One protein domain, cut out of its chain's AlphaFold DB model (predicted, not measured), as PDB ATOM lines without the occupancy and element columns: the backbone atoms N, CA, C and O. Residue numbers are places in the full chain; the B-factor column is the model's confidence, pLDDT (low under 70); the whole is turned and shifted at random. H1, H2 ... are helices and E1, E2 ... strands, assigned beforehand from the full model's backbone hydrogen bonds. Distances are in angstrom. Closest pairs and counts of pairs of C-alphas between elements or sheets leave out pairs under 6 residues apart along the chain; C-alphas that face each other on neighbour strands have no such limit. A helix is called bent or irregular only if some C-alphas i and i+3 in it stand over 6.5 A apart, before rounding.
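This is residues 36 to 231 of the 231 residues of an uncharacterized protein of Thermoplasmata archaeon (UniProt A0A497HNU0). Two lobes stand at either end of a set of helices in which the arm H1b and H4 run side by side, H9 crosses H4, and H10 folds back on H9. One lobe is the small antiparallel sheet E1 E3 E2 with H2 and H3; the other is the strongly twisted mixed sheet E4 E7 E6 E5, with H6 and H7 on opposite faces and the hairpin E8 E9 next to E5. The printed part has 196 residues, with ten named helices and nine named strands: H1 E1 H2 H3 E2 E3 H4 E4 H5 E5 H6 E6 H7 E7 H8 E8 E9 H9 H10, class mixed. It is compact, with a radius of gyration of the C-alphas of 16.5 A and spans of 54 by 37 by 26 A.

Start at H1, residues 36 to 59, by its hydrogen bonds assigned as one helix but bent: C-alphas 43 and 46 are 7.2 A apart, and arms H1a, 36 to 43, and H1b, 46 to 59, stand at a steep tilt of 65 degrees. Next come E1, 62 to 64, H2, 65 to 72, H3, 76 to 88, E2, 92 to 95, and E3, 98 to 101. E1, H2 H3, E2 is a right-handed split strand-helix-strand unit, with E3 between its strands; find N 63 and O 99 at 2.9 A, and N 93 and O 100 at 2.9 A in the hairpin E2 E3. H2 touches H1b, closest C-alphas Ser 49 and Thr 72, 5.0 A. H4, 104 to 122, touches H1b at a shallow tilt of 15 degrees, opposite ways, closest C-alphas Pro 47 and Ile 118, 6.3 A. In E4, 125 to 129, E7, 179 to 185, E6, 158 to 162, and E5, 138 to 141, look for N 127 and O 181, 2.9 A, N 182 and O 158, 2.8 A, and N 161 and O 139, 2.9 A. E4, H5, 131 to 134, E5 is a second right-handed split unit; E6, H7, 164 to 172, E7 is an unsplit right-handed one, its strands parallel neighbours. H6, 143 to 148, at a height over the sheet of 6.5 A, and H7, at 8.2 A, lie on opposite faces; H8, 188 to 191, only grazes the sheet. In the hairpin E8, 195 to 197, and E9, 200 to 202, N 197 and O 200 are 2.9 A apart. The hub H9, 205 to 214, touches H4, closest C-alphas Ala 112 and Ala 210, 4.6 A; it forms a helical hairpin with H10, 220 to 230, closest C-alphas Thr 205 and Leu 229, 6.6 A. Each O i to N i+4 pair is within hydrogen-bond range in H1a, H2, H3, H4, H6, H9 and H10, against 8 of 10 in H1b and 3 of 5 in H7; H5 and H8 are too short for one.

Find C-alpha 36 at (27.386, 26.307, 42.488), where H1a begins; H1b measures 20.2 A, H3 18.1 A, H4 25.8 A and E7 18.3 A. H7 is irregular, C-alphas 165 and 168 being 7.4 A apart. H10 ends at C-alpha 230, (-0.267, 48.137, 30.811).

The C-alphas farthest apart, of Ser 96 and Glu 177, are 54.4 A apart. The printed part has no cut and no long link. Look for pLDDT under 70 at residues 36 to 43, 155 to 156, 186 to 187, 218 to 219 and 231.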
ATOM      1  N   SER A  36      27.413  25.491  43.709       67.00
ATOM      2  CA  SER A  36      27.386  26.307  42.488       67.00
ATOM      3  C   SER A  36      26.208  27.279  42.493       67.00
ATOM      4  O   SER A  36      26.354  28.448  42.127       67.00
ATOM      5  N   ILE A  37      25.037  26.809  42.910       65.56
ATOM      6  CA  ILE A  37      23.826  27.617  42.926       65.56
ATOM      7  C   ILE A  37      23.890  28.682  44.034       65.56
ATOM      8  O   ILE A  37      23.627  29.853  43.764       65.56
ATOM      9  N   SER A  38      24.339  28.321  45.235       65.56
ATOM     10  CA  SER A  38      24.528  29.242  46.362       65.56
ATOM     11  C   SER A  38      25.578  30.318  46.068       65.56
ATOM     12  O   SER A  38      25.376  31.492  46.379       65.56
ATOM     13  N   HIS A  39      26.670  29.973  45.377       68.50
ATOM     14  CA  HIS A  39      27.640  30.971  44.917       68.50
ATOM     15  C   HIS A  39      27.007  31.965  43.929       68.50
ATOM     16  O   HIS A  39      27.217  33.174  44.034       68.50
ATOM     17  N   THR A  40      26.175  31.464  43.012       64.25
ATOM     18  CA  THR A  40      25.438  32.297  42.050       64.25
ATOM     19  C   THR A  40      24.408  33.187  42.769       64.25
ATOM     20  O   THR A  40      24.273  34.364  42.444       64.25
ATOM     21  N   SER A  41      23.735  32.687  43.813       64.50
ATOM     22  CA  SER A  41      22.836  33.480  44.676       64.50
ATOM     23  C   SER A  41      23.540  34.711  45.262       64.50
ATOM     24  O   SER A  41      23.031  35.834  45.193       64.50
ATOM     25  N   HIS A  42      24.768  34.550  45.761       65.88
ATOM     26  CA  HIS A  42      25.533  35.672  46.302       65.88
ATOM     27  C   HIS A  42      25.910  36.723  45.251       65.88
ATOM     28  O   HIS A  42      25.820  37.922  45.535       65.88
ATOM     29  N   THR A  43      26.280  36.315  44.033       65.81
ATOM     30  CA  THR A  43      26.622  37.254  42.950       65.81
ATOM     31  C   THR A  43      25.400  38.008  42.408       65.81
ATOM     32  O   THR A  43      25.550  39.093  41.842       65.81
ATOM     33  N   MET A  44      24.184  37.504  42.649       71.25
ATOM     34  CA  MET A  44      22.935  38.134  42.215       71.25
ATOM     35  C   MET A  44      22.476  39.324  43.062       71.25
ATOM     36  O   MET A  44      21.680  40.122  42.570       71.25
ATOM     37  N   LYS A  45      22.982  39.521  44.290       72.19
ATOM     38  CA  LYS A  45      22.467  40.560  45.212       72.19
ATOM     39  C   LYS A  45      22.423  41.972  44.615       72.19
ATOM     40  O   LYS A  45      21.386  42.625  44.655       72.19
ATOM     41  N   ALA A  46      23.524  42.452  44.040       71.31
ATOM     42  CA  ALA A  46      23.581  43.798  43.458       71.31
ATOM     43  C   ALA A  46      22.661  43.968  42.228       71.31
ATOM     44  O   ALA A  46      21.918  44.953  42.171       71.31
ATOM     45  N   PRO A  47      22.664  43.035  41.256       79.81
ATOM     46  CA  PRO A  47      21.683  43.027  40.175       79.81
ATOM     47  C   PRO A  47      20.223  43.032  40.653       79.81
ATOM     48  O   PRO A  47      19.445  43.864  40.192       79.81
ATOM     49  N   ILE A  48      19.878  42.192  41.632       77.62
ATOM     50  CA  ILE A  48      18.543  42.139  42.248       77.62
ATOM     51  C   ILE A  48      18.151  43.500  42.830       77.62
ATOM     52  O   ILE A  48      17.067  44.014  42.552       77.62
ATOM     53  N   SER A  49      19.038  44.109  43.621       82.69
ATOM     54  CA  SER A  49      18.786  45.416  44.233       82.69
ATOM     55  C   SER A  49      18.548  46.506  43.189       82.69
ATOM     56  O   SER A  49      17.746  47.408  43.413       82.69
ATOM     57  N   ARG A  50      19.202  46.430  42.024       87.94
ATOM     58  CA  ARG A  50      18.928  47.342  40.905       87.94
ATOM     59  C   ARG A  50      17.532  47.113  40.330       87.94
ATOM     60  O   ARG A  50      16.833  48.085  40.059       87.94
ATOM     61  N   GLU A  51      17.114  45.860  40.168       90.50
ATOM     62  CA  GLU A  51      15.775  45.529  39.665       90.50
ATOM     63  C   GLU A  51      14.651  45.986  40.599       90.50
ATOM     64  O   GLU A  51      13.597  46.410  40.126       90.50
ATOM     65  N   LEU A  52      14.903  46.027  41.912       89.88
ATOM     66  CA  LEU A  52      13.969  46.605  42.882       89.88
ATOM     67  C   LEU A  52      13.669  48.087  42.627       89.88
ATOM     68  O   LEU A  52      12.584  48.538  42.990       89.88
ATOM     69  N   VAL A  53      14.571  48.848  41.991       93.56
ATOM     70  CA  VAL A  53      14.286  50.242  41.611       93.56
ATOM     71  C   VAL A  53      13.188  50.284  40.550       93.56
ATOM     72  O   VAL A  53      12.228  51.037  40.704       93.56
ATOM     73  N   TYR A  54      13.285  49.450  39.512       95.12
ATOM     74  CA  TYR A  54      12.267  49.367  38.461       95.12
ATOM     75  C   TYR A  54      10.938  48.872  38.990       95.12
ATOM     76  O   TYR A  54       9.911  49.492  38.729       95.12
ATOM     77  N   LEU A  55      10.971  47.797  39.779       92.25
ATOM     78  CA  LEU A  55       9.779  47.251  40.404       92.25
ATOM     79  C   LEU A  55       9.101  48.295  41.296       92.25
ATOM     80  O   LEU A  55       7.892  48.480  41.222       92.25
ATOM     81  N   SER A  56       9.878  49.032  42.096       92.31
ATOM     82  CA  SER A  56       9.333  50.072  42.971       92.31
ATOM     83  C   SER A  56       8.681  51.206  42.188       92.31
ATOM     84  O   SER A  56       7.615  51.653  42.594       92.31
ATOM     85  N   LEU A  57       9.287  51.650  41.079       95.00
ATOM     86  CA  LEU A  57       8.701  52.660  40.188       95.00
ATOM     87  C   LEU A  57       7.449  52.143  39.475       95.00
ATOM     88  O   LEU A  57       6.501  52.896  39.283       95.00
ATOM     89  N   TRP A  58       7.437  50.867  39.086       94.69
ATOM     90  CA  TRP A  58       6.294  50.238  38.431       94.69
ATOM     91  C   TRP A  58       5.077  50.156  39.358       94.69
ATOM     92  O   TRP A  58       3.978  50.554  38.973       94.69
ATOM     93  N   GLU A  59       5.291  49.666  40.580       91.62
ATOM     94  CA  GLU A  59       4.243  49.462  41.588       91.62
ATOM     95  C   GLU A  59       3.857  50.758  42.314       91.62
ATOM     96  O   GLU A  59       2.731  50.896  42.784       91.62
ATOM     97  N   ASN A  60       4.776  51.724  42.404       92.94
ATOM     98  CA  ASN A  60       4.548  53.039  43.005       92.94
ATOM     99  C   ASN A  60       4.990  54.119  42.005       92.94
ATOM    100  O   ASN A  60       6.117  54.619  42.099       92.94
ATOM    101  N   PRO A  61       4.110  54.487  41.051       94.19
ATOM    102  CA  PRO A  61       4.428  55.433  39.982       94.19
ATOM    103  C   PRO A  61       4.885  56.808  40.469       94.19
ATOM    104  O   PRO A  61       5.515  57.532  39.710       94.19
ATOM    105  N   GLU A  62       4.598  57.175  41.717       97.00
ATOM    106  CA  GLU A  62       5.094  58.391  42.359       97.00
ATOM    107  C   GLU A  62       5.849  58.023  43.641       97.00
ATOM    108  O   GLU A  62       5.312  57.365  44.533       97.00
ATOM    109  N   THR A  63       7.120  58.415  43.738       96.94
ATOM    110  CA  THR A  63       7.991  58.057  44.868       96.94
ATOM    111  C   THR A  63       9.099  59.087  45.098       96.94
ATOM    112  O   THR A  63       9.192  60.104  44.410       96.94
ATOM    113  N   ARG A  64       9.965  58.844  46.087       97.12
ATOM    114  CA  ARG A  64      11.156  59.664  46.362       97.12
ATOM    115  C   ARG A  64      12.426  58.842  46.190       97.12
ATOM    116  O   ARG A  64      12.461  57.677  46.578       97.12
ATOM    117  N   ILE A  65      13.508  59.470  45.724       96.81
ATOM    118  CA  ILE A  65      14.829  58.814  45.619       96.81
ATOM    119  C   ILE A  65      15.259  58.216  46.967       96.81
ATOM    120  O   ILE A  65      15.755  57.095  47.011       96.81
ATOM    121  N   ALA A  66      15.010  58.920  48.076       95.81
ATOM    122  CA  ALA A  66      15.312  58.421  49.419       95.81
ATOM    123  C   ALA A  66      14.587  57.100  49.740       95.81
ATOM    124  O   ALA A  66      15.187  56.194  50.311       95.81
ATOM    125  N   ARG A  67      13.328  56.957  49.307       95.12
ATOM    126  CA  ARG A  67      12.560  55.721  49.495       95.12
ATOM    127  C   ARG A  67      13.112  54.581  48.644       95.12
ATOM    128  O   ARG A  67      13.173  53.449  49.107       95.12
ATOM    129  N   LEU A  68      13.544  54.872  47.418       94.88
ATOM    130  CA  LEU A  68      14.192  53.881  46.557       94.88
ATOM    131  C   LEU A  68      15.513  53.390  47.163       94.88
ATOM    132  O   LEU A  68      15.783  52.193  47.149       94.88
ATOM    133  N   VAL A  69      16.311  54.287  47.744       95.25
ATOM    134  CA  VAL A  69      17.533  53.928  48.487       95.25
ATOM    135  C   VAL A  69      17.212  53.002  49.657       95.25
ATOM    136  O   VAL A  69      17.846  51.961  49.793       95.25
ATOM    137  N   GLU A  70      16.196  53.336  50.451       92.62
ATOM    138  CA  GLU A  70      15.766  52.532  51.598       92.62
ATOM    139  C   GLU A  70      15.316  51.121  51.185       92.62
ATOM    140  O   GLU A  70      15.775  50.136  51.753       92.62
ATOM    141  N   VAL A  71      14.459  51.008  50.162       88.50
ATOM    142  CA  VAL A  71      13.903  49.716  49.720       88.50
ATOM    143  C   VAL A  71      14.954  48.835  49.042       88.50
ATOM    144  O   VAL A  71      14.890  47.612  49.140       88.50
ATOM    145  N   THR A  72      15.914  49.433  48.336       87.81
ATOM    146  CA  THR A  72      16.906  48.675  47.552       87.81
ATOM    147  C   THR A  72      18.201  48.395  48.309       87.81
ATOM    148  O   THR A  72      18.959  47.508  47.907       87.81
ATOM    149  N   GLY A  73      18.484  49.162  49.369       89.50
ATOM    150  CA  GLY A  73      19.761  49.144  50.084       89.50
ATOM    151  C   GLY A  73      20.943  49.664  49.256       89.50
ATOM    152  O   GLY A  73      22.095  49.519  49.668       89.50
ATOM    153  N   LEU A  74      20.695  50.240  48.074       90.75
ATOM    154  CA  LEU A  74      21.745  50.733  47.187       90.75
ATOM    155  C   LEU A  74      22.247  52.116  47.623       90.75
ATOM    156  O   LEU A  74      21.456  52.940  48.082       90.75
ATOM    157  N   PRO A  75      23.533  52.442  47.391       93.88
ATOM    158  CA  PRO A  75      24.054  53.774  47.676       93.88
ATOM    159  C   PRO A  75      23.262  54.868  46.951       93.88
ATOM    160  O   PRO A  75      22.976  54.739  45.758       93.88
ATOM    161  N   TYR A  76      22.999  55.990  47.628       94.81
ATOM    162  CA  TYR A  76      22.242  57.116  47.060       94.81
ATOM    163  C   TYR A  76      22.776  57.557  45.694       94.81
ATOM    164  O   TYR A  76      22.014  57.699  44.742       94.81
ATOM    165  N   ALA A  77      24.099  57.690  45.558       95.25
ATOM    166  CA  ALA A  77      24.734  58.066  44.296       95.25
ATOM    167  C   ALA A  77      24.455  57.066  43.157       95.25
ATOM    168  O   ALA A  77      24.348  57.465  42.000       95.25
ATOM    169  N   TYR A  78      24.329  55.771  43.467       94.56
ATOM    170  CA  TYR A  78      23.975  54.756  42.478       94.56
ATOM    171  C   TYR A  78      22.520  54.909  42.036       94.56
ATOM    172  O   TYR A  78      22.259  54.994  40.835       94.56
ATOM    173  N   VAL A  79      21.590  54.999  42.993       96.31
ATOM    174  CA  VAL A  79      20.158  55.176  42.705       96.31
ATOM    175  C   VAL A  79      19.929  56.466  41.922       96.31
ATOM    176  O   VAL A  79      19.249  56.448  40.905       96.31
ATOM    177  N   HIS A  80      20.574  57.563  42.315       95.50
ATOM    178  CA  HIS A  80      20.486  58.840  41.613       95.50
ATOM    179  C   HIS A  80      20.972  58.745  40.156       95.50
ATOM    180  O   HIS A  80      20.304  59.247  39.255       95.50
ATOM    181  N   ARG A  81      22.107  58.078  39.888       96.25
ATOM    182  CA  ARG A  81      22.583  57.852  38.508       96.25
ATOM    183  C   ARG A  81      21.605  57.010  37.692       96.25
ATOM    184  O   ARG A  81      21.401  57.291  36.515       96.25
ATOM    185  N   LEU A  82      21.019  55.986  38.307       96.06
ATOM    186  CA  LEU A  82      20.028  55.145  37.649       96.06
ATOM    187  C   LEU A  82      18.764  55.942  37.301       96.06
ATOM    188  O   LEU A  82      18.329  55.899  36.157       96.06
ATOM    189  N   ILE A  83      18.234  56.713  38.252       97.69
ATOM    190  CA  ILE A  83      17.086  57.604  38.052       97.69
ATOM    191  C   ILE A  83      17.366  58.609  36.939       97.69
ATOM    192  O   ILE A  83      16.588  58.680  35.996       97.69
ATOM    193  N   ARG A  84      18.516  59.287  36.962       97.38
ATOM    194  CA  ARG A  84      18.904  60.211  35.889       97.38
ATOM    195  C   ARG A  84      18.894  59.544  34.511       97.38
ATOM    196  O   ARG A  84      18.371  60.112  33.565       97.38
ATOM    197  N   ARG A  85      19.406  58.316  34.391       97.06
ATOM    198  CA  ARG A  85      19.386  57.583  33.115       97.06
ATOM    199  C   ARG A  85      17.966  57.214  32.664       97.06
ATOM    200  O   ARG A  85      17.698  57.153  31.467       97.06
ATOM    201  N   ILE A  86      17.073  56.900  33.603       97.94
ATOM    202  CA  ILE A  86      15.663  56.603  33.304       97.94
ATOM    203  C   ILE A  86      14.943  57.885  32.846       97.94
ATOM    204  O   ILE A  86      14.172  57.843  31.889       97.94
ATOM    205  N   GLU A  87      15.242  59.016  33.486       98.00
ATOM    206  CA  GLU A  87      14.734  60.350  33.141       98.00
ATOM    207  C   GLU A  87      15.221  60.819  31.766       98.00
ATOM    208  O   GLU A  87      14.410  61.209  30.935       98.00
ATOM    209  N   GLU A  88      16.518  60.686  31.469       98.00
ATOM    210  CA  GLU A  88      17.115  61.029  30.166       98.00
ATOM    211  C   GLU A  88      16.487  60.249  28.998       98.00
ATOM    212  O   GLU A  88      16.527  60.694  27.854       98.00
ATOM    213  N   ARG A  89      15.886  59.087  29.280       97.62
ATOM    214  CA  ARG A  89      15.161  58.273  28.297       97.62
ATOM    215  C   ARG A  89      13.664  58.567  28.237       97.62
ATOM    216  O   ARG A  89      12.988  57.959  27.418       97.62
ATOM    217  N   GLY A  90      13.153  59.470  29.071       97.44
ATOM    218  CA  GLY A  90      11.763  59.929  29.040       97.44
ATOM    219  C   GLY A  90      10.760  59.043  29.781       97.44
ATOM    220  O   GLY A  90       9.564  59.286  29.686       97.44
ATOM    221  N   ALA A  91      11.204  58.034  30.541       97.69
ATOM    222  CA  ALA A  91      10.277  57.192  31.305       97.69
ATOM    223  C   ALA A  91       9.715  57.900  32.547       97.69
ATOM    224  O   ALA A  91       8.591  57.629  32.967       97.69
ATOM    225  N   ILE A  92      10.489  58.799  33.154       98.44
ATOM    226  CA  ILE A  92      10.132  59.485  34.400       98.44
ATOM    227  C   ILE A  92      10.408  60.986  34.291       98.44
ATOM    228  O   ILE A  92      11.203  61.414  33.459       98.44
ATOM    229  N   VAL A  93       9.833  61.752  35.214       97.88
ATOM    230  CA  VAL A  93      10.278  63.105  35.576       97.88
ATOM    231  C   VAL A  93      10.737  63.122  37.029       97.88
ATOM    232  O   VAL A  93      10.106  62.494  37.886       97.88
ATOM    233  N   ASN A  94      11.832  63.827  37.315       96.94
ATOM    234  CA  ASN A  94      12.382  63.964  38.658       96.94
ATOM    235  C   ASN A  94      12.508  65.441  39.060       96.94
ATOM    236  O   ASN A  94      13.342  66.178  38.543       96.94
ATOM    237  N   ILE A  95      11.715  65.871  40.042       95.31
ATOM    238  CA  ILE A  95      11.737  67.243  40.560       95.31
ATOM    239  C   ILE A  95      12.203  67.201  42.010       95.31
ATOM    240  O   ILE A  95      11.490  66.727  42.893       95.31
ATOM    241  N   SER A  96      13.417  67.687  42.271       92.62
ATOM    242  CA  SER A  96      13.984  67.758  43.629       92.62
ATOM    243  C   SER A  96      13.930  66.418  44.386       92.62
ATOM    244  O   SER A  96      13.650  66.368  45.585       92.62
ATOM    245  N   GLY A  97      14.162  65.304  43.680       93.19
ATOM    246  CA  GLY A  97      14.143  63.953  44.243       93.19
ATOM    247  C   GLY A  97      12.757  63.309  44.341       93.19
ATOM    248  O   GLY A  97      12.666  62.181  44.835       93.19
ATOM    249  N   HIS A  98      11.700  63.993  43.891       97.38
ATOM    250  CA  HIS A  98      10.379  63.413  43.657       97.38
ATOM    251  C   HIS A  98      10.321  62.853  42.245       97.38
ATOM    252  O   HIS A  98      10.419  63.600  41.276       97.38
ATOM    253  N   VAL A  99      10.157  61.539  42.146       98.19
ATOM    254  CA  VAL A  99      10.158  60.809  40.885       98.19
ATOM    255  C   VAL A  99       8.732  60.415  40.538       98.19
ATOM    256  O   VAL A  99       8.056  59.792  41.357       98.19
ATOM    257  N   LYS A 100       8.303  60.735  39.316       98.19
ATOM    258  CA  LYS A 100       7.026  60.299  38.752       98.19
ATOM    259  C   LYS A 100       7.240  59.554  37.439       98.19
ATOM    260  O   LYS A 100       7.870  60.079  36.525       98.19
ATOM    261  N   LEU A 101       6.696  58.346  37.349       97.75
ATOM    262  CA  LEU A 101       6.618  57.525  36.146       97.75
ATOM    263  C   LEU A 101       5.563  58.093  35.200       97.75
ATOM    264  O   LEU A 101       4.392  58.193  35.558       97.75
ATOM    265  N   ILE A 102       6.001  58.468  33.999       97.50
ATOM    266  CA  ILE A 102       5.152  59.062  32.957       97.50
ATOM    267  C   ILE A 102       5.013  58.159  31.730       97.50
ATOM    268  O   ILE A 102       4.032  58.283  31.005       97.50
ATOM    269  N   ASP A 103       5.939  57.217  31.529       95.62
ATOM    270  CA  ASP A 103       5.870  56.238  30.447       95.62
ATOM    271  C   ASP A 103       6.330  54.848  30.921       95.62
ATOM    272  O   ASP A 103       7.522  54.547  31.069       95.62
ATOM    273  N   LYS A 104       5.338  53.976  31.135       94.69
ATOM    274  CA  LYS A 104       5.530  52.574  31.522       94.69
ATOM    275  C   LYS A 104       6.218  51.749  30.436       94.69
ATOM    276  O   LYS A 104       7.036  50.895  30.774       94.69
ATOM    277  N   ARG A 105       5.929  51.982  29.152       92.75
ATOM    278  CA  ARG A 105       6.540  51.209  28.058       92.75
ATOM    279  C   ARG A 105       8.022  51.511  27.959       92.75
ATOM    280  O   ARG A 105       8.841  50.594  27.907       92.75
ATOM    281  N   THR A 106       8.383  52.788  28.017       95.00
ATOM    282  CA  THR A 106       9.791  53.186  28.023       95.00
ATOM    283  C   THR A 106      10.518  52.610  29.243       95.00
ATOM    284  O   THR A 106      11.618  52.070  29.092       95.00
ATOM    285  N   LEU A 107       9.897  52.613  30.432       96.62
ATOM    286  CA  LEU A 107      10.460  51.953  31.618       96.62
ATOM    287  C   LEU A 107      10.692  50.449  31.392       96.62
ATOM    288  O   LEU A 107      11.772  49.957  31.722       96.62
ATOM    289  N   LEU A 108       9.728  49.733  30.799       94.88
ATOM    290  CA  LEU A 108       9.857  48.303  30.484       94.88
ATOM    291  C   LEU A 108      11.046  48.021  29.569       94.88
ATOM    292  O   LEU A 108      11.817  47.101  29.838       94.88
ATOM    293  N   HIS A 109      11.243  48.817  28.518       93.19
ATOM    294  CA  HIS A 109      12.378  48.629  27.615       93.19
ATOM    295  C   HIS A 109      13.724  48.897  28.299       93.19
ATOM    296  O   HIS A 109      14.680  48.153  28.066       93.19
ATOM    297  N   ILE A 110      13.804  49.916  29.162       95.56
ATOM    298  CA  ILE A 110      15.004  50.183  29.972       95.56
ATOM    299  C   ILE A 110      15.290  49.003  30.903       95.56
ATOM    300  O   ILE A 110      16.434  48.550  30.999       95.56
ATOM    301  N   TRP A 111      14.256  48.506  31.584       95.38
ATOM    302  CA  TRP A 111      14.373  47.383  32.508       95.38
ATOM    303  C   TRP A 111      14.823  46.119  31.775       95.38
ATOM    304  O   TRP A 111      15.816  45.510  32.168       95.38
ATOM    305  N   ALA A 112      14.174  45.766  30.667       93.69
ATOM    306  CA  ALA A 112      14.523  44.594  29.873       93.69
ATOM    307  C   ALA A 112      15.967  44.645  29.346       93.69
ATOM    308  O   ALA A 112      16.677  43.640  29.379       93.69
ATOM    309  N   GLU A 113      16.436  45.811  28.890       92.94
ATOM    310  CA  GLU A 113      17.820  45.992  28.437       92.94
ATOM    311  C   GLU A 113      18.828  45.735  29.563       92.94
ATOM    312  O   GLU A 113      19.796  44.990  29.390       92.94
ATOM    313  N   ASP A 114      18.586  46.318  30.735       91.88
ATOM    314  CA  ASP A 114      19.407  46.071  31.913       91.88
ATOM    315  C   ASP A 114      19.373  44.609  32.332       91.88
ATOM    316  O   ASP A 114      20.409  44.037  32.671       91.88
ATOM    317  N   LYS A 115      18.197  43.992  32.263       89.88
ATOM    318  CA  LYS A 115      18.006  42.604  32.637       89.88
ATOM    319  C   LYS A 115      18.757  41.647  31.726       89.88
ATOM    320  O   LYS A 115      19.394  40.726  32.222       89.88
ATOM    321  N   ARG A 116      18.804  41.902  30.415       89.12
ATOM    322  CA  ARG A 116      19.670  41.137  29.493       89.12
ATOM    323  C   ARG A 116      21.130  41.185  29.912       89.12
ATOM    324  O   ARG A 116      21.796  40.152  29.947       89.12
ATOM    325  N   ARG A 117      21.623  42.376  30.266       86.69
ATOM    326  CA  ARG A 117      23.002  42.547  30.746       86.69
ATOM    327  C   ARG A 117      23.213  41.774  32.043       86.69
ATOM    328  O   ARG A 117      24.190  41.041  32.152       86.69
ATOM    329  N   ILE A 118      22.280  41.870  32.986       83.75
ATOM    330  CA  ILE A 118      22.326  41.121  34.243       83.75
ATOM    331  C   ILE A 118      22.374  39.612  33.981       83.75
ATOM    332  O   ILE A 118      23.298  38.955  34.449       83.75
ATOM    333  N   LEU A 119      21.449  39.076  33.184       80.69
ATOM    334  CA  LEU A 119      21.382  37.653  32.848       80.69
ATOM    335  C   LEU A 119      22.671  37.161  32.169       80.69
ATOM    336  O   LEU A 119      23.133  36.062  32.472       80.69
ATOM    337  N   SER A 120      23.299  37.982  31.319       82.69
ATOM    338  CA  SER A 120      24.581  37.640  30.678       82.69
ATOM    339  C   SER A 120      25.769  37.566  31.649       82.69
ATOM    340  O   SER A 120      26.704  36.798  31.413       82.69
ATOM    341  N   ILE A 121      25.727  38.346  32.737       79.56
ATOM    342  CA  ILE A 121      26.787  38.420  33.754       79.56
ATOM    343  C   ILE A 121      26.573  37.343  34.816       79.56
ATOM    344  O   ILE A 121      27.490  36.588  35.122       79.56
ATOM    345  N   VAL A 122      25.358  37.272  35.361       74.94
ATOM    346  CA  VAL A 122      24.974  36.356  36.439       74.94
ATOM    347  C   VAL A 122      24.979  34.905  35.970       74.94
ATOM    348  O   VAL A 122      25.332  34.033  36.754       74.94
ATOM    349  N   ARG A 123      24.600  34.650  34.706       76.38
ATOM    350  CA  ARG A 123      24.461  33.302  34.131       76.38
ATOM    351  C   ARG A 123      23.642  32.381  35.050       76.38
ATOM    352  O   ARG A 123      24.192  31.427  35.602       76.38
ATOM    353  N   PRO A 124      22.344  32.684  35.242       78.56
ATOM    354  CA  PRO A 124      21.488  31.940  36.161       78.56
ATOM    355  C   PRO A 124      21.509  30.440  35.868       78.56
ATOM    356  O   PRO A 124      21.612  30.008  34.716       78.56
ATOM    357  N   PHE A 125      21.409  29.655  36.937       83.94
ATOM    358  CA  PHE A 125      21.524  28.208  36.863       83.94
ATOM    359  C   PHE A 125      20.344  27.603  36.094       83.94
ATOM    360  O   PHE A 125      19.195  27.975  36.326       83.94
ATOM    361  N   ARG A 126      20.619  26.653  35.194       89.12
ATOM    362  CA  ARG A 126      19.588  25.944  34.429       89.12
ATOM    363  C   ARG A 126      19.275  24.599  35.072       89.12
ATOM    364  O   ARG A 126      20.186  23.806  35.283       89.12
ATOM    365  N   ILE A 127      17.999  24.331  35.321       91.19
ATOM    366  CA  ILE A 127      17.517  23.088  35.931       91.19
ATOM    367  C   ILE A 127      16.300  22.544  35.181       91.19
ATOM    368  O   ILE A 127      15.475  23.310  34.687       91.19
ATOM    369  N   GLU A 128      16.170  21.223  35.108       94.00
ATOM    370  CA  GLU A 128      14.987  20.551  34.568       94.00
ATOM    371  C   GLU A 128      13.966  20.262  35.680       94.00
ATOM    372  O   GLU A 128      14.288  19.590  36.665       94.00
ATOM    373  N   LEU A 129      12.738  20.779  35.546       94.12
ATOM    374  CA  LEU A 129      11.671  20.637  36.549       94.12
ATOM    375  C   LEU A 129      10.308  20.377  35.905       94.12
ATOM    376  O   LEU A 129      10.008  20.857  34.810       94.12
ATOM    377  N   LEU A 130       9.434  19.675  36.626       94.00
ATOM    378  CA  LEU A 130       8.007  19.643  36.310       94.00
ATOM    379  C   LEU A 130       7.324  20.862  36.959       94.00
ATOM    380  O   LEU A 130       7.411  21.019  38.172       94.00
ATOM    381  N   PRO A 131       6.596  21.719  36.217       92.50
ATOM    382  CA  PRO A 131       6.007  22.937  36.781       92.50
ATOM    383  C   PRO A 131       5.135  22.686  38.016       92.50
ATOM    384  O   PRO A 131       5.200  23.426  38.995       92.50
ATOM    385  N   TYR A 132       4.340  21.613  37.993       92.06
ATOM    386  CA  TYR A 132       3.436  21.270  39.088       92.06
ATOM    387  C   TYR A 132       4.154  20.850  40.373       92.06
ATOM    388  O   TYR A 132       3.580  21.034  41.441       92.06
ATOM    389  N   SER A 133       5.385  20.324  40.301       91.62
ATOM    390  CA  SER A 133       6.118  19.880  41.494       91.62
ATOM    391  C   SER A 133       6.735  21.031  42.286       91.62
ATOM    392  O   SER A 133       7.119  20.833  43.430       91.62
ATOM    393  N   VAL A 134       6.825  22.226  41.694       92.50
ATOM    394  CA  VAL A 134       7.472  23.400  42.307       92.50
ATOM    395  C   VAL A 134       6.549  24.614  42.423       92.50
ATOM    396  O   VAL A 134       6.973  25.671  42.884       92.50
ATOM    397  N   ARG A 135       5.279  24.490  42.017       91.69
ATOM    398  CA  ARG A 135       4.365  25.629  41.817       91.69
ATOM    399  C   ARG A 135       4.135  26.513  43.043       91.69
ATOM    400  O   ARG A 135       3.842  27.695  42.894       91.69
ATOM    401  N   ASP A 136       4.268  25.941  44.235       89.56
ATOM    402  CA  ASP A 136       4.013  26.639  45.493       89.56
ATOM    403  C   ASP A 136       5.237  27.427  45.986       89.56
ATOM    404  O   ASP A 136       5.067  28.417  46.708       89.56
ATOM    405  N   ALA A 137       6.430  27.039  45.525       89.44
ATOM    406  CA  ALA A 137       7.735  27.564  45.931       89.44
ATOM    407  C   ALA A 137       8.322  28.602  44.956       89.44
ATOM    408  O   ALA A 137       9.320  29.251  45.265       89.44
ATOM    409  N   VAL A 138       7.736  28.771  43.764       92.31
ATOM    410  CA  VAL A 138       8.326  29.605  42.705       92.31
ATOM    411  C   VAL A 138       7.335  30.595  42.100       92.31
ATOM    412  O   VAL A 138       6.127  30.358  42.094       92.31
ATOM    413  N   LEU A 139       7.852  31.691  41.534       93.88
ATOM    414  CA  LEU A 139       7.099  32.523  40.587       93.88
ATOM    415  C   LEU A 139       7.535  32.200  39.162       93.88
ATOM    416  O   LEU A 139       8.728  32.216  38.854       93.88
ATOM    417  N   PHE A 140       6.566  31.956  38.287       94.00
ATOM    418  CA  PHE A 140       6.798  31.695  36.870       94.00
ATOM    419  C   PHE A 140       6.825  33.014  36.109       94.00
ATOM    420  O   PHE A 140       5.886  33.802  36.187       94.00
ATOM    421  N   SER A 141       7.889  33.253  35.350       92.88
ATOM    422  CA  SER A 141       8.050  34.498  34.609       92.88
ATOM    423  C   SER A 141       8.700  34.296  33.246       92.88
ATOM    424  O   SER A 141       9.103  33.188  32.875       92.88
ATOM    425  N   GLY A 142       8.774  35.373  32.466       89.81
ATOM    426  CA  GLY A 142       9.223  35.304  31.085       89.81
ATOM    427  C   GLY A 142       8.311  34.397  30.258       89.81
ATOM    428  O   GLY A 142       7.089  34.381  30.436       89.81
ATOM    429  N   THR A 143       8.907  33.561  29.414       88.38
ATOM    430  CA  THR A 143       8.202  32.535  28.627       88.38
ATOM    431  C   THR A 143       7.402  31.553  29.492       88.38
ATOM    432  O   THR A 143       6.336  31.096  29.079       88.38
ATOM    433  N   ALA A 144       7.853  31.265  30.721       92.06
ATOM    434  CA  ALA A 144       7.108  30.408  31.645       92.06
ATOM    435  C   ALA A 144       5.829  31.100  32.135       92.06
ATOM    436  O   ALA A 144       4.772  30.476  32.223       92.06
ATOM    437  N   GLY A 145       5.901  32.407  32.391       92.56
ATOM    438  CA  GLY A 145       4.727  33.208  32.721       92.56
ATOM    439  C   GLY A 145       3.754  33.336  31.543       92.56
ATOM    440  O   GLY A 145       2.543  33.244  31.739       92.56
ATOM    441  N   MET A 146       4.251  33.441  30.303       89.88
ATOM    442  CA  MET A 146       3.399  33.401  29.100       89.88
ATOM    443  C   MET A 146       2.614  32.091  28.981       89.88
ATOM    444  O   MET A 146       1.426  32.114  28.652       89.88
ATOM    445  N   TRP A 147       3.250  30.956  29.286       91.19
ATOM    446  CA  TRP A 147       2.581  29.657  29.334       91.19
ATOM    447  C   TRP A 147       1.486  29.613  30.406       91.19
ATOM    448  O   TRP A 147       0.352  29.222  30.116       91.19
ATOM    449  N   VAL A 148       1.779  30.088  31.623       92.62
ATOM    450  CA  VAL A 148       0.780  30.192  32.704       92.62
ATOM    451  C   VAL A 148      -0.413  31.058  32.276       92.62
ATOM    452  O   VAL A 148      -1.562  30.725  32.571       92.62
ATOM    453  N   LEU A 149      -0.172  32.125  31.510       90.56
ATOM    454  CA  LEU A 149      -1.215  32.981  30.935       90.56
ATOM    455  C   LEU A 149      -1.913  32.377  29.703       90.56
ATOM    456  O   LEU A 149      -2.844  32.978  29.169       90.56
ATOM    457  N   GLY A 150      -1.509  31.188  29.252       88.38
ATOM    458  CA  GLY A 150      -2.093  30.495  28.105       88.38
ATOM    459  C   GLY A 150      -1.746  31.101  26.752       88.38
ATOM    460  O   GLY A 150      -2.470  30.863  25.790       88.38
ATOM    461  N   LYS A 151      -0.671  31.890  26.674       87.00
ATOM    462  CA  LYS A 151      -0.180  32.483  25.423       87.00
ATOM    463  C   LYS A 151       0.751  31.551  24.650       87.00
ATOM    464  O   LYS A 151       0.968  31.761  23.464       87.00
ATOM    465  N   THR A 152       1.258  30.505  25.298       82.94
ATOM    466  CA  THR A 152       2.006  29.414  24.661       82.94
ATOM    467  C   THR A 152       1.449  28.062  25.110       82.94
ATOM    468  O   THR A 152       0.896  27.938  26.205       82.94
ATOM    469  N   ALA A 153       1.567  27.042  24.254       78.56
ATOM    470  CA  ALA A 153       0.991  25.716  24.502       78.56
ATOM    471  C   ALA A 153       1.780  24.899  25.537       78.56
ATOM    472  O   ALA A 153       1.195  24.137  26.306       78.56
ATOM    473  N   THR A 154       3.101  25.071  25.579       77.88
ATOM    474  CA  THR A 154       3.994  24.373  26.507       77.88
ATOM    475  C   THR A 154       4.863  25.373  27.268       77.88
ATOM    476  O   THR A 154       5.150  26.465  26.754       77.88
ATOM    477  N   PRO A 155       5.308  25.025  28.488       69.56
ATOM    478  CA  PRO A 155       6.360  25.769  29.151       69.56
ATOM    479  C   PRO A 155       7.650  25.506  28.374       69.56
ATOM    480  O   PRO A 155       8.350  24.536  28.631       69.56
ATOM    481  N   ALA A 156       7.984  26.353  27.399       68.25
ATOM    482  CA  ALA A 156       9.224  26.266  26.614       68.25
ATOM    483  C   ALA A 156      10.493  26.572  27.452       68.25
ATOM    484  O   ALA A 156      11.513  27.014  26.931       68.25
ATOM    485  N   GLY A 157      10.415  26.374  28.769       81.44
ATOM    486  CA  GLY A 157      11.295  26.935  29.773       81.44
ATOM    487  C   GLY A 157      10.875  28.330  30.221       81.44
ATOM    488  O   GLY A 157       9.742  28.771  30.010       81.44
ATOM    489  N   GLY A 158      11.801  29.035  30.859       87.56
ATOM    490  CA  GLY A 158      11.602  30.409  31.307       87.56
ATOM    491  C   GLY A 158      12.394  30.728  32.560       87.56
ATOM    492  O   GLY A 158      13.361  30.034  32.877       87.56
ATOM    493  N   ILE A 159      11.977  31.775  33.261       91.12
ATOM    494  CA  ILE A 159      12.592  32.189  34.520       91.12
ATOM    495  C   ILE A 159      11.700  31.721  35.666       91.12
ATOM    496  O   ILE A 159      10.489  31.959  35.649       91.12
ATOM    497  N   LEU A 160      12.308  31.073  36.658       92.69
ATOM    498  CA  LEU A 160      11.685  30.792  37.944       92.69
ATOM    499  C   LEU A 160      12.341  31.650  39.015       92.69
ATOM    500  O   LEU A 160      13.550  31.573  39.232       92.69
ATOM    501  N   TYR A 161      11.522  32.444  39.687       90.38
ATOM    502  CA  TYR A 161      11.935  33.195  40.861       90.38
ATOM    503  C   TYR A 161      11.770  32.307  42.069       90.38
ATOM    504  O   TYR A 161      10.666  31.813  42.303       90.38
ATOM    505  N   ILE A 162      12.842  32.131  42.830       89.19
ATOM    506  CA  ILE A 162      12.829  31.295  44.026       89.19
ATOM    507  C   ILE A 162      13.402  32.059  45.210       89.19
ATOM    508  O   ILE A 162      14.282  32.916  45.051       89.19
ATOM    509  N   LYS A 163      12.893  31.749  46.399       86.50
ATOM    510  CA  LYS A 163      13.509  32.201  47.643       86.50
ATOM    511  C   LYS A 163      14.726  31.339  47.935       86.50
ATOM    512  O   LYS A 163      14.772  30.164  47.576       86.50
ATOM    513  N   GLU A 164      15.697  31.910  48.637       80.69
ATOM    514  CA  GLU A 164      16.875  31.161  49.086       80.69
ATOM    515  C   GLU A 164      16.489  30.003  50.024       80.69
ATOM    516  O   GLU A 164      17.090  28.935  49.943       80.69
ATOM    517  N   SER A 165      15.431  30.172  50.830       84.69
ATOM    518  CA  SER A 165      14.882  29.124  51.706       84.69
ATOM    519  C   SER A 165      14.382  27.893  50.957       84.69
ATOM    520  O   SER A 165      14.429  26.796  51.499       84.69
ATOM    521  N   ASP A 166      13.920  28.069  49.718       88.31
ATOM    522  CA  ASP A 166      13.246  27.015  48.958       88.31
ATOM    523  C   ASP A 166      14.231  26.271  48.038       88.31
ATOM    524  O   ASP A 166      13.872  25.308  47.366       88.31
ATOM    525  N   LEU A 167      15.500  26.701  48.003       85.56
ATOM    526  CA  LEU A 167      16.523  26.172  47.103       85.56
ATOM    527  C   LEU A 167      16.697  24.655  47.224       85.56
ATOM    528  O   LEU A 167      16.761  23.949  46.217       85.56
ATOM    529  N   GLU A 168      16.795  24.148  48.450       86.00
ATOM    530  CA  GLU A 168      17.039  22.725  48.680       86.00
ATOM    531  C   GLU A 168      15.897  21.865  48.116       86.00
ATOM    532  O   GLU A 168      16.145  20.861  47.443       86.00
ATOM    533  N   ASP A 169      14.652  22.301  48.311       89.06
ATOM    534  CA  ASP A 169      13.469  21.608  47.805       89.06
ATOM    535  C   ASP A 169      13.395  21.660  46.276       89.06
ATOM    536  O   ASP A 169      13.090  20.653  45.634       89.06
ATOM    537  N   ILE A 170      13.765  22.792  45.668       90.25
ATOM    538  CA  ILE A 170      13.846  22.928  44.208       90.25
ATOM    539  C   ILE A 170      14.901  21.992  43.611       90.25
ATOM    540  O   ILE A 170      14.655  21.365  42.580       90.25
ATOM    541  N   ILE A 171      16.060  21.854  44.255       88.94
ATOM    542  CA  ILE A 171      17.108  20.930  43.804       88.94
ATOM    543  C   ILE A 171      16.629  19.476  43.901       88.94
ATOM    544  O   ILE A 171      16.852  18.698  42.971       88.94
ATOM    545  N   LYS A 172      15.945  19.103  44.989       90.00
ATOM    546  CA  LYS A 172      15.369  17.758  45.166       90.00
ATOM    547  C   LYS A 172      14.250  17.460  44.167       90.00
ATOM    548  O   LYS A 172      14.081  16.311  43.772       90.00
ATOM    549  N   ALA A 173      13.509  18.481  43.739       91.75
ATOM    550  CA  ALA A 173      12.432  18.362  42.759       91.75
ATOM    551  C   ALA A 173      12.922  18.212  41.306       91.75
ATOM    552  O   ALA A 173      12.090  18.098  40.397       91.75
ATOM    553  N   ARG A 174      14.242  18.219  41.066       91.94
ATOM    554  CA  ARG A 174      14.832  18.047  39.735       91.94
ATOM    555  C   ARG A 174      14.301  16.790  39.056       91.94
ATOM    556  O   ARG A 174      14.332  15.698  39.617       91.94
ATOM    557  N   ASN A 175      13.894  16.942  37.802       91.62
ATOM    558  CA  ASN A 175      13.427  15.839  36.979       91.62
ATOM    559  C   ASN A 175      14.031  15.952  35.569       91.62
ATOM    560  O   ASN A 175      13.724  16.927  34.886       91.62
ATOM    561  N   PRO A 176      14.847  14.984  35.107       89.69
ATOM    562  CA  PRO A 176      15.430  14.991  33.761       89.69
ATOM    563  C   PRO A 176      14.414  15.042  32.610       89.69
ATOM    564  O   PRO A 176      14.759  15.496  31.524       89.69
ATOM    565  N   GLU A 177      13.176  14.597  32.836       90.69
ATOM    566  CA  GLU A 177      12.064  14.686  31.874       90.69
ATOM    567  C   GLU A 177      11.302  16.022  31.974       90.69
ATOM    568  O   GLU A 177      10.308  16.247  31.283       90.69
ATOM    569  N   GLY A 178      11.740  16.907  32.869       91.25
ATOM    570  CA  GLY A 178      11.159  18.217  33.099       91.25
ATOM    571  C   GLY A 178      11.503  19.244  32.023       91.25
ATOM    572  O   GLY A 178      12.311  19.033  31.120       91.25
ATOM    573  N   TYR A 179      10.899  20.420  32.159       92.38
ATOM    574  CA  TYR A 179      11.174  21.560  31.298       92.38
ATOM    575  C   TYR A 179      12.377  22.349  31.825       92.38
ATOM    576  O   TYR A 179      12.571  22.436  33.041       92.38
ATOM    577  N   PRO A 180      13.189  22.943  30.936       92.19
ATOM    578  CA  PRO A 180      14.386  23.662  31.343       92.19
ATOM    579  C   PRO A 180      14.056  25.065  31.856       92.19
ATOM    580  O   PRO A 180      13.649  25.933  31.089       92.19
ATOM    581  N   PHE A 181      14.321  25.335  33.126       92.50
ATOM    582  CA  PHE A 181      14.128  26.649  33.730       92.50
ATOM    583  C   PHE A 181      15.444  27.287  34.151       92.50
ATOM    584  O   PHE A 181      16.369  26.605  34.585       92.50
ATOM    585  N   LEU A 182      15.507  28.612  34.050       89.56
ATOM    586  CA  LEU A 182      16.546  29.428  34.663       89.56
ATOM    587  C   LEU A 182      16.098  29.788  36.079       89.56
ATOM    588  O   LEU A 182      15.091  30.474  36.252       89.56
ATOM    589  N   LEU A 183      16.843  29.330  37.081       87.50
ATOM    590  CA  LEU A 183      16.624  29.714  38.467       87.50
ATOM    591  C   LEU A 183      17.219  31.090  38.714       87.50
ATOM    592  O   LEU A 183      18.416  31.312  38.513       87.50
ATOM    593  N   TYR A 184      16.377  31.993  39.192       82.56
ATOM    594  CA  TYR A 184      16.781  33.324  39.582       82.56
ATOM    595  C   TYR A 184      16.402  33.561  41.043       82.56
ATOM    596  O   TYR A 184      15.235  33.531  41.432       82.56
ATOM    597  N   PHE A 185      17.423  33.788  41.862       71.06
ATOM    598  CA  PHE A 185      17.284  33.974  43.300       71.06
ATOM    599  C   PHE A 185      16.869  35.400  43.568       71.06
ATOM    600  O   PHE A 185      17.455  36.320  43.005       71.06
ATOM    601  N   TYR A 186      15.871  35.597  44.417       68.06
ATOM    602  CA  TYR A 186      15.403  36.936  44.733       68.06
ATOM    603  C   TYR A 186      15.066  37.114  46.205       68.06
ATOM    604  O   TYR A 186      14.760  36.172  46.930       68.06
ATOM    605  N   SER A 187      15.110  38.381  46.619       64.81
ATOM    606  CA  SER A 187      14.558  38.848  47.887       64.81
ATOM    607  C   SER A 187      13.056  38.555  47.963       64.81
ATOM    608  O   SER A 187      12.341  38.696  46.966       64.81
ATOM    609  N   ASP A 188      12.565  38.262  49.169       71.75
ATOM    610  CA  ASP A 188      11.137  38.116  49.485       71.75
ATOM    611  C   ASP A 188      10.261  39.269  48.966       71.75
ATOM    612  O   ASP A 188       9.072  39.081  48.718       71.75
ATOM    613  N   LEU A 189      10.837  40.457  48.746       71.06
ATOM    614  CA  LEU A 189      10.132  41.618  48.199       71.06
ATOM    615  C   LEU A 189       9.485  41.352  46.832       71.06
ATOM    616  O   LEU A 189       8.425  41.906  46.556       71.06
ATOM    617  N   PHE A 190      10.056  40.482  45.999       74.62
ATOM    618  CA  PHE A 190       9.461  40.122  44.705       74.62
ATOM    619  C   PHE A 190       8.209  39.250  44.854       74.62
ATOM    620  O   PHE A 190       7.324  39.291  44.004       74.62
ATOM    621  N   PHE A 191       8.093  38.522  45.965       80.69
ATOM    622  CA  PHE A 191       6.922  37.709  46.293       80.69
ATOM    623  C   PHE A 191       5.782  38.532  46.910       80.69
ATOM    624  O   PHE A 191       4.680  38.014  47.088       80.69
ATOM    625  N   LYS A 192       6.012  39.819  47.210       82.12
ATOM    626  CA  LYS A 192       4.979  40.717  47.744       82.12
ATOM    627  C   LYS A 192       3.890  41.027  46.715       82.12
ATOM    628  O   LYS A 192       2.722  41.124  47.078       82.12
ATOM    629  N   TRP A 193       4.271  41.185  45.450       79.44
ATOM    630  CA  TRP A 193       3.358  41.505  44.353       79.44
ATOM    631  C   TRP A 193       3.234  40.291  43.447       79.44
ATOM    632  O   TRP A 193       3.986  40.139  42.486       79.44
ATOM    633  N   THR A 194       2.317  39.394  43.804       87.06
ATOM    634  CA  THR A 194       2.082  38.156  43.061       87.06
ATOM    635  C   THR A 194       0.632  38.038  42.635       87.06
ATOM    636  O   THR A 194      -0.282  38.504  43.315       87.06
ATOM    637  N   VAL A 195       0.426  37.414  41.480       87.88
ATOM    638  CA  VAL A 195      -0.901  37.108  40.951       87.88
ATOM    639  C   VAL A 195      -0.983  35.613  40.718       87.88
ATOM    640  O   VAL A 195      -0.131  35.035  40.049       87.88
ATOM    641  N   GLU A 196      -2.029  34.981  41.242       90.88
ATOM    642  CA  GLU A 196      -2.278  33.569  40.981       90.88
ATOM    643  C   GLU A 196      -3.115  33.383  39.710       90.88
ATOM    644  O   GLU A 196      -4.148  34.037  39.503       90.88
ATOM    645  N   ARG A 197      -2.667  32.482  38.834       90.56
ATOM    646  CA  ARG A 197      -3.362  32.081  37.606       90.56
ATOM    647  C   ARG A 197      -3.160  30.593  37.366       90.56
ATOM    648  O   ARG A 197      -2.037  30.108  37.367       90.56
ATOM    649  N   ARG A 198      -4.258  29.860  37.138       88.31
ATOM    650  CA  ARG A 198      -4.248  28.403  36.877       88.31
ATOM    651  C   ARG A 198      -3.500  27.584  37.951       88.31
ATOM    652  O   ARG A 198      -2.925  26.549  37.633       88.31
ATOM    653  N   GLY A 199      -3.500  28.048  39.205       90.81
ATOM    654  CA  GLY A 199      -2.768  27.420  40.311       90.81
ATOM    655  C   GLY A 199      -1.253  27.661  40.295       90.81
ATOM    656  O   GLY A 199      -0.522  26.950  40.977       90.81
ATOM    657  N   PHE A 200      -0.772  28.623  39.505       94.06
ATOM    658  CA  PHE A 200       0.622  29.056  39.462       94.06
ATOM    659  C   PHE A 200       0.733  30.521  39.876       94.06
ATOM    660  O   PHE A 200      -0.150  31.333  39.582       94.06
ATOM    661  N   LYS A 201       1.843  30.871  40.525       94.19
ATOM    662  CA  LYS A 201       2.136  32.244  40.938       94.19
ATOM    663  C   LYS A 201       2.947  32.954  39.856       94.19
ATOM    664  O   LYS A 201       3.949  32.430  39.374       94.19
ATOM    665  N   LEU A 202       2.515  34.154  39.495       93.56
ATOM    666  CA  LEU A 202       3.222  35.079  38.615       93.56
ATOM    667  C   LEU A 202       3.763  36.250  39.444       93.56
ATOM    668  O   LEU A 202       3.112  36.628  40.424       93.56
ATOM    669  N   PRO A 203       4.909  36.843  39.071       92.94
ATOM    670  CA  PRO A 203       5.362  38.088  39.677       92.94
ATOM    671  C   PRO A 203       4.503  39.273  39.211       92.94
ATOM    672  O   PRO A 203       3.534  39.105  38.462       92.94
ATOM    673  N   SER A 204       4.877  40.488  39.619       91.06
ATOM    674  CA  SER A 204       4.259  41.702  39.090       91.06
ATOM    675  C   SER A 204       4.280  41.743  37.564       91.06
ATOM    676  O   SER A 204       5.195  41.232  36.910       91.06
ATOM    677  N   THR A 205       3.284  42.411  36.983       91.81
ATOM    678  CA  THR A 205       3.157  42.533  35.526       91.81
ATOM    679  C   THR A 205       4.378  43.203  34.904       91.81
ATOM    680  O   THR A 205       4.831  42.775  33.847       91.81
ATOM    681  N   GLY A 206       4.967  44.191  35.583       92.06
ATOM    682  CA  GLY A 206       6.183  44.860  35.126       92.06
ATOM    683  C   GLY A 206       7.376  43.913  35.041       92.06
ATOM    684  O   GLY A 206       8.058  43.879  34.018       92.06
ATOM    685  N   LEU A 207       7.591  43.099  36.082       92.12
ATOM    686  CA  LEU A 207       8.675  42.117  36.101       92.12
ATOM    687  C   LEU A 207       8.469  41.040  35.036       92.12
ATOM    688  O   LEU A 207       9.402  40.710  34.306       92.12
ATOM    689  N   LEU A 208       7.237  40.537  34.922       92.56
ATOM    690  CA  LEU A 208       6.860  39.544  33.925       92.56
ATOM    691  C   LEU A 208       7.153  40.035  32.502       92.56
ATOM    692  O   LEU A 208       7.798  39.334  31.726       92.56
ATOM    693  N   LEU A 209       6.707  41.244  32.159       92.25
ATOM    694  CA  LEU A 209       6.915  41.823  30.831       92.25
ATOM    695  C   LEU A 209       8.394  42.125  30.564       92.25
ATOM    696  O   LEU A 209       8.884  41.851  29.466       92.25
ATOM    697  N   ALA A 210       9.123  42.636  31.561       93.19
ATOM    698  CA  ALA A 210      10.559  42.870  31.444       93.19
ATOM    699  C   ALA A 210      11.334  41.565  31.195       93.19
ATOM    700  O   ALA A 210      12.274  41.565  30.403       93.19
ATOM    701  N   ASP A 211      10.921  40.455  31.813       92.00
ATOM    702  CA  ASP A 211      11.497  39.127  31.580       92.00
ATOM    703  C   ASP A 211      11.247  38.609  30.174       92.00
ATOM    704  O   ASP A 211      12.183  38.148  29.522       92.00
ATOM    705  N   ILE A 212      10.003  38.709  29.698       90.94
ATOM    706  CA  ILE A 212       9.627  38.283  28.344       90.94
ATOM    707  C   ILE A 212      10.494  39.032  27.325       90.94
ATOM    708  O   ILE A 212      11.184  38.417  26.510       90.94
ATOM    709  N   LEU A 213      10.562  40.361  27.448       90.88
ATOM    710  CA  LEU A 213      11.430  41.176  26.606       90.88
ATOM    711  C   LEU A 213      12.898  40.774  26.751       90.88
ATOM    712  O   LEU A 213      13.603  40.645  25.748       90.88
ATOM    713  N   ALA A 214      13.397  40.588  27.974       89.75
ATOM    714  CA  ALA A 214      14.795  40.245  28.208       89.75
ATOM    715  C   ALA A 214      15.185  38.919  27.536       89.75
ATOM    716  O   ALA A 214      16.281  38.815  26.994       89.75
ATOM    717  N   GLN A 215      14.275  37.951  27.475       87.00
ATOM    718  CA  GLN A 215      14.484  36.679  26.780       87.00
ATOM    719  C   GLN A 215      14.428  36.782  25.246       87.00
ATOM    720  O   GLN A 215      14.688  35.795  24.565       87.00
ATOM    721  N   GLY A 216      14.162  37.971  24.696       79.69
ATOM    722  CA  GLY A 216      14.141  38.221  23.254       79.69
ATOM    723  C   GLY A 216      12.783  37.975  22.601       79.69
ATOM    724  O   GLY A 216      12.702  37.960  21.375       79.69
ATOM    725  N   GLU A 217      11.720  37.814  23.392       72.12
ATOM    726  CA  GLU A 217      10.365  37.651  22.877       72.12
ATOM    727  C   GLU A 217       9.754  39.006  22.512       72.12
ATOM    728  O   GLU A 217       9.187  39.715  23.340       72.12
ATOM    729  N   TYR A 218       9.873  39.343  21.230       63.94
ATOM    730  CA  TYR A 218       9.237  40.498  20.588       63.94
ATOM    731  C   TYR A 218       8.089  40.054  19.676       63.94
ATOM    732  O   TYR A 218       7.907  40.555  18.567       63.94
ATOM    733  N   SER A 219       7.360  39.024  20.097       67.06
ATOM    734  CA  SER A 219       6.281  38.444  19.306       67.06
ATOM    735  C   SER A 219       4.994  39.266  19.418       67.06
ATOM    736  O   SER A 219       4.789  40.022  20.367       67.06
ATOM    737  N   ARG A 220       4.062  39.067  18.479       72.44
ATOM    738  CA  ARG A 220       2.699  39.622  18.567       72.44
ATOM    739  C   ARG A 220       2.031  39.317  19.917       72.44
ATOM    740  O   ARG A 220       1.321  40.155  20.456       72.44
ATOM    741  N   HIS A 221       2.311  38.143  20.486       74.38
ATOM    742  CA  HIS A 221       1.817  37.751  21.803       74.38
ATOM    743  C   HIS A 221       2.332  38.657  22.927       74.38
ATOM    744  O   HIS A 221       1.599  38.868  23.890       74.38
ATOM    745  N   PHE A 222       3.559  39.183  22.817       79.88
ATOM    746  CA  PHE A 222       4.090  40.159  23.765       79.88
ATOM    747  C   PHE A 222       3.340  41.489  23.666       79.88
ATOM    748  O   PHE A 222       2.907  41.989  24.698       79.88
ATOM    749  N   GLU A 223       3.137  42.036  22.465       81.19
ATOM    750  CA  GLU A 223       2.413  43.308  22.309       81.19
ATOM    751  C   GLU A 223       0.973  43.199  22.822       81.19
ATOM    752  O   GLU A 223       0.543  44.023  23.620       81.19
ATOM    753  N   GLU A 224       0.269  42.109  22.497       82.12
ATOM    754  CA  GLU A 224      -1.071  41.840  23.038       82.12
ATOM    755  C   GLU A 224      -1.076  41.729  24.575       82.12
ATOM    756  O   GLU A 224      -2.017  42.169  25.237       82.12
ATOM    757  N   LEU A 225      -0.035  41.128  25.164       81.81
ATOM    758  CA  LEU A 225       0.146  41.057  26.618       81.81
ATOM    759  C   LEU A 225       0.434  42.429  27.227       81.81
ATOM    760  O   LEU A 225      -0.104  42.746  28.285       81.81
ATOM    761  N   CYS A 226       1.289  43.218  26.584       83.81
ATOM    762  CA  CYS A 226       1.664  44.552  27.022       83.81
ATOM    763  C   CYS A 226       0.436  45.468  27.009       83.81
ATOM    764  O   CYS A 226       0.127  46.081  28.024       83.81
ATOM    765  N   ASP A 227      -0.335  45.466  25.922       85.50
ATOM    766  CA  ASP A 227      -1.583  46.224  25.805       85.50
ATOM    767  C   ASP A 227      -2.590  45.824  26.891       85.50
ATOM    768  O   ASP A 227      -3.175  46.683  27.541       85.50
ATOM    769  N   MET A 228      -2.748  44.522  27.145       80.50
ATOM    770  CA  MET A 228      -3.685  44.005  28.148       80.50
ATOM    771  C   MET A 228      -3.284  44.332  29.597       80.50
ATOM    772  O   MET A 228      -4.154  44.454  30.455       80.50
ATOM    773  N   LEU A 229      -1.984  44.380  29.902       79.06
ATOM    774  CA  LEU A 229      -1.475  44.500  31.277       79.06
ATOM    775  C   LEU A 229      -0.996  45.910  31.643       79.06
ATOM    776  O   LEU A 229      -0.785  46.189  32.826       79.06
ATOM    777  N   VAL A 230      -0.765  46.764  30.645       80.88
ATOM    778  CA  VAL A 230      -0.267  48.137  30.811       80.88
ATOM    779  C   VAL A 230      -1.316  49.180  30.416       80.88
ATOM    780  O   VAL A 230      -1.243  50.288  30.952       80.88
ATOM    781  N   GLY A 231      -2.236  48.833  29.505       56.25
ATOM    782  CA  GLY A 231      -3.334  49.685  29.036       56.25
ATOM    783  C   GLY A 231      -4.353  50.049  30.106       56.25
ATOM    784  O   GLY A 231      -4.550  49.254  31.052       56.25
TER     785      GLY A 231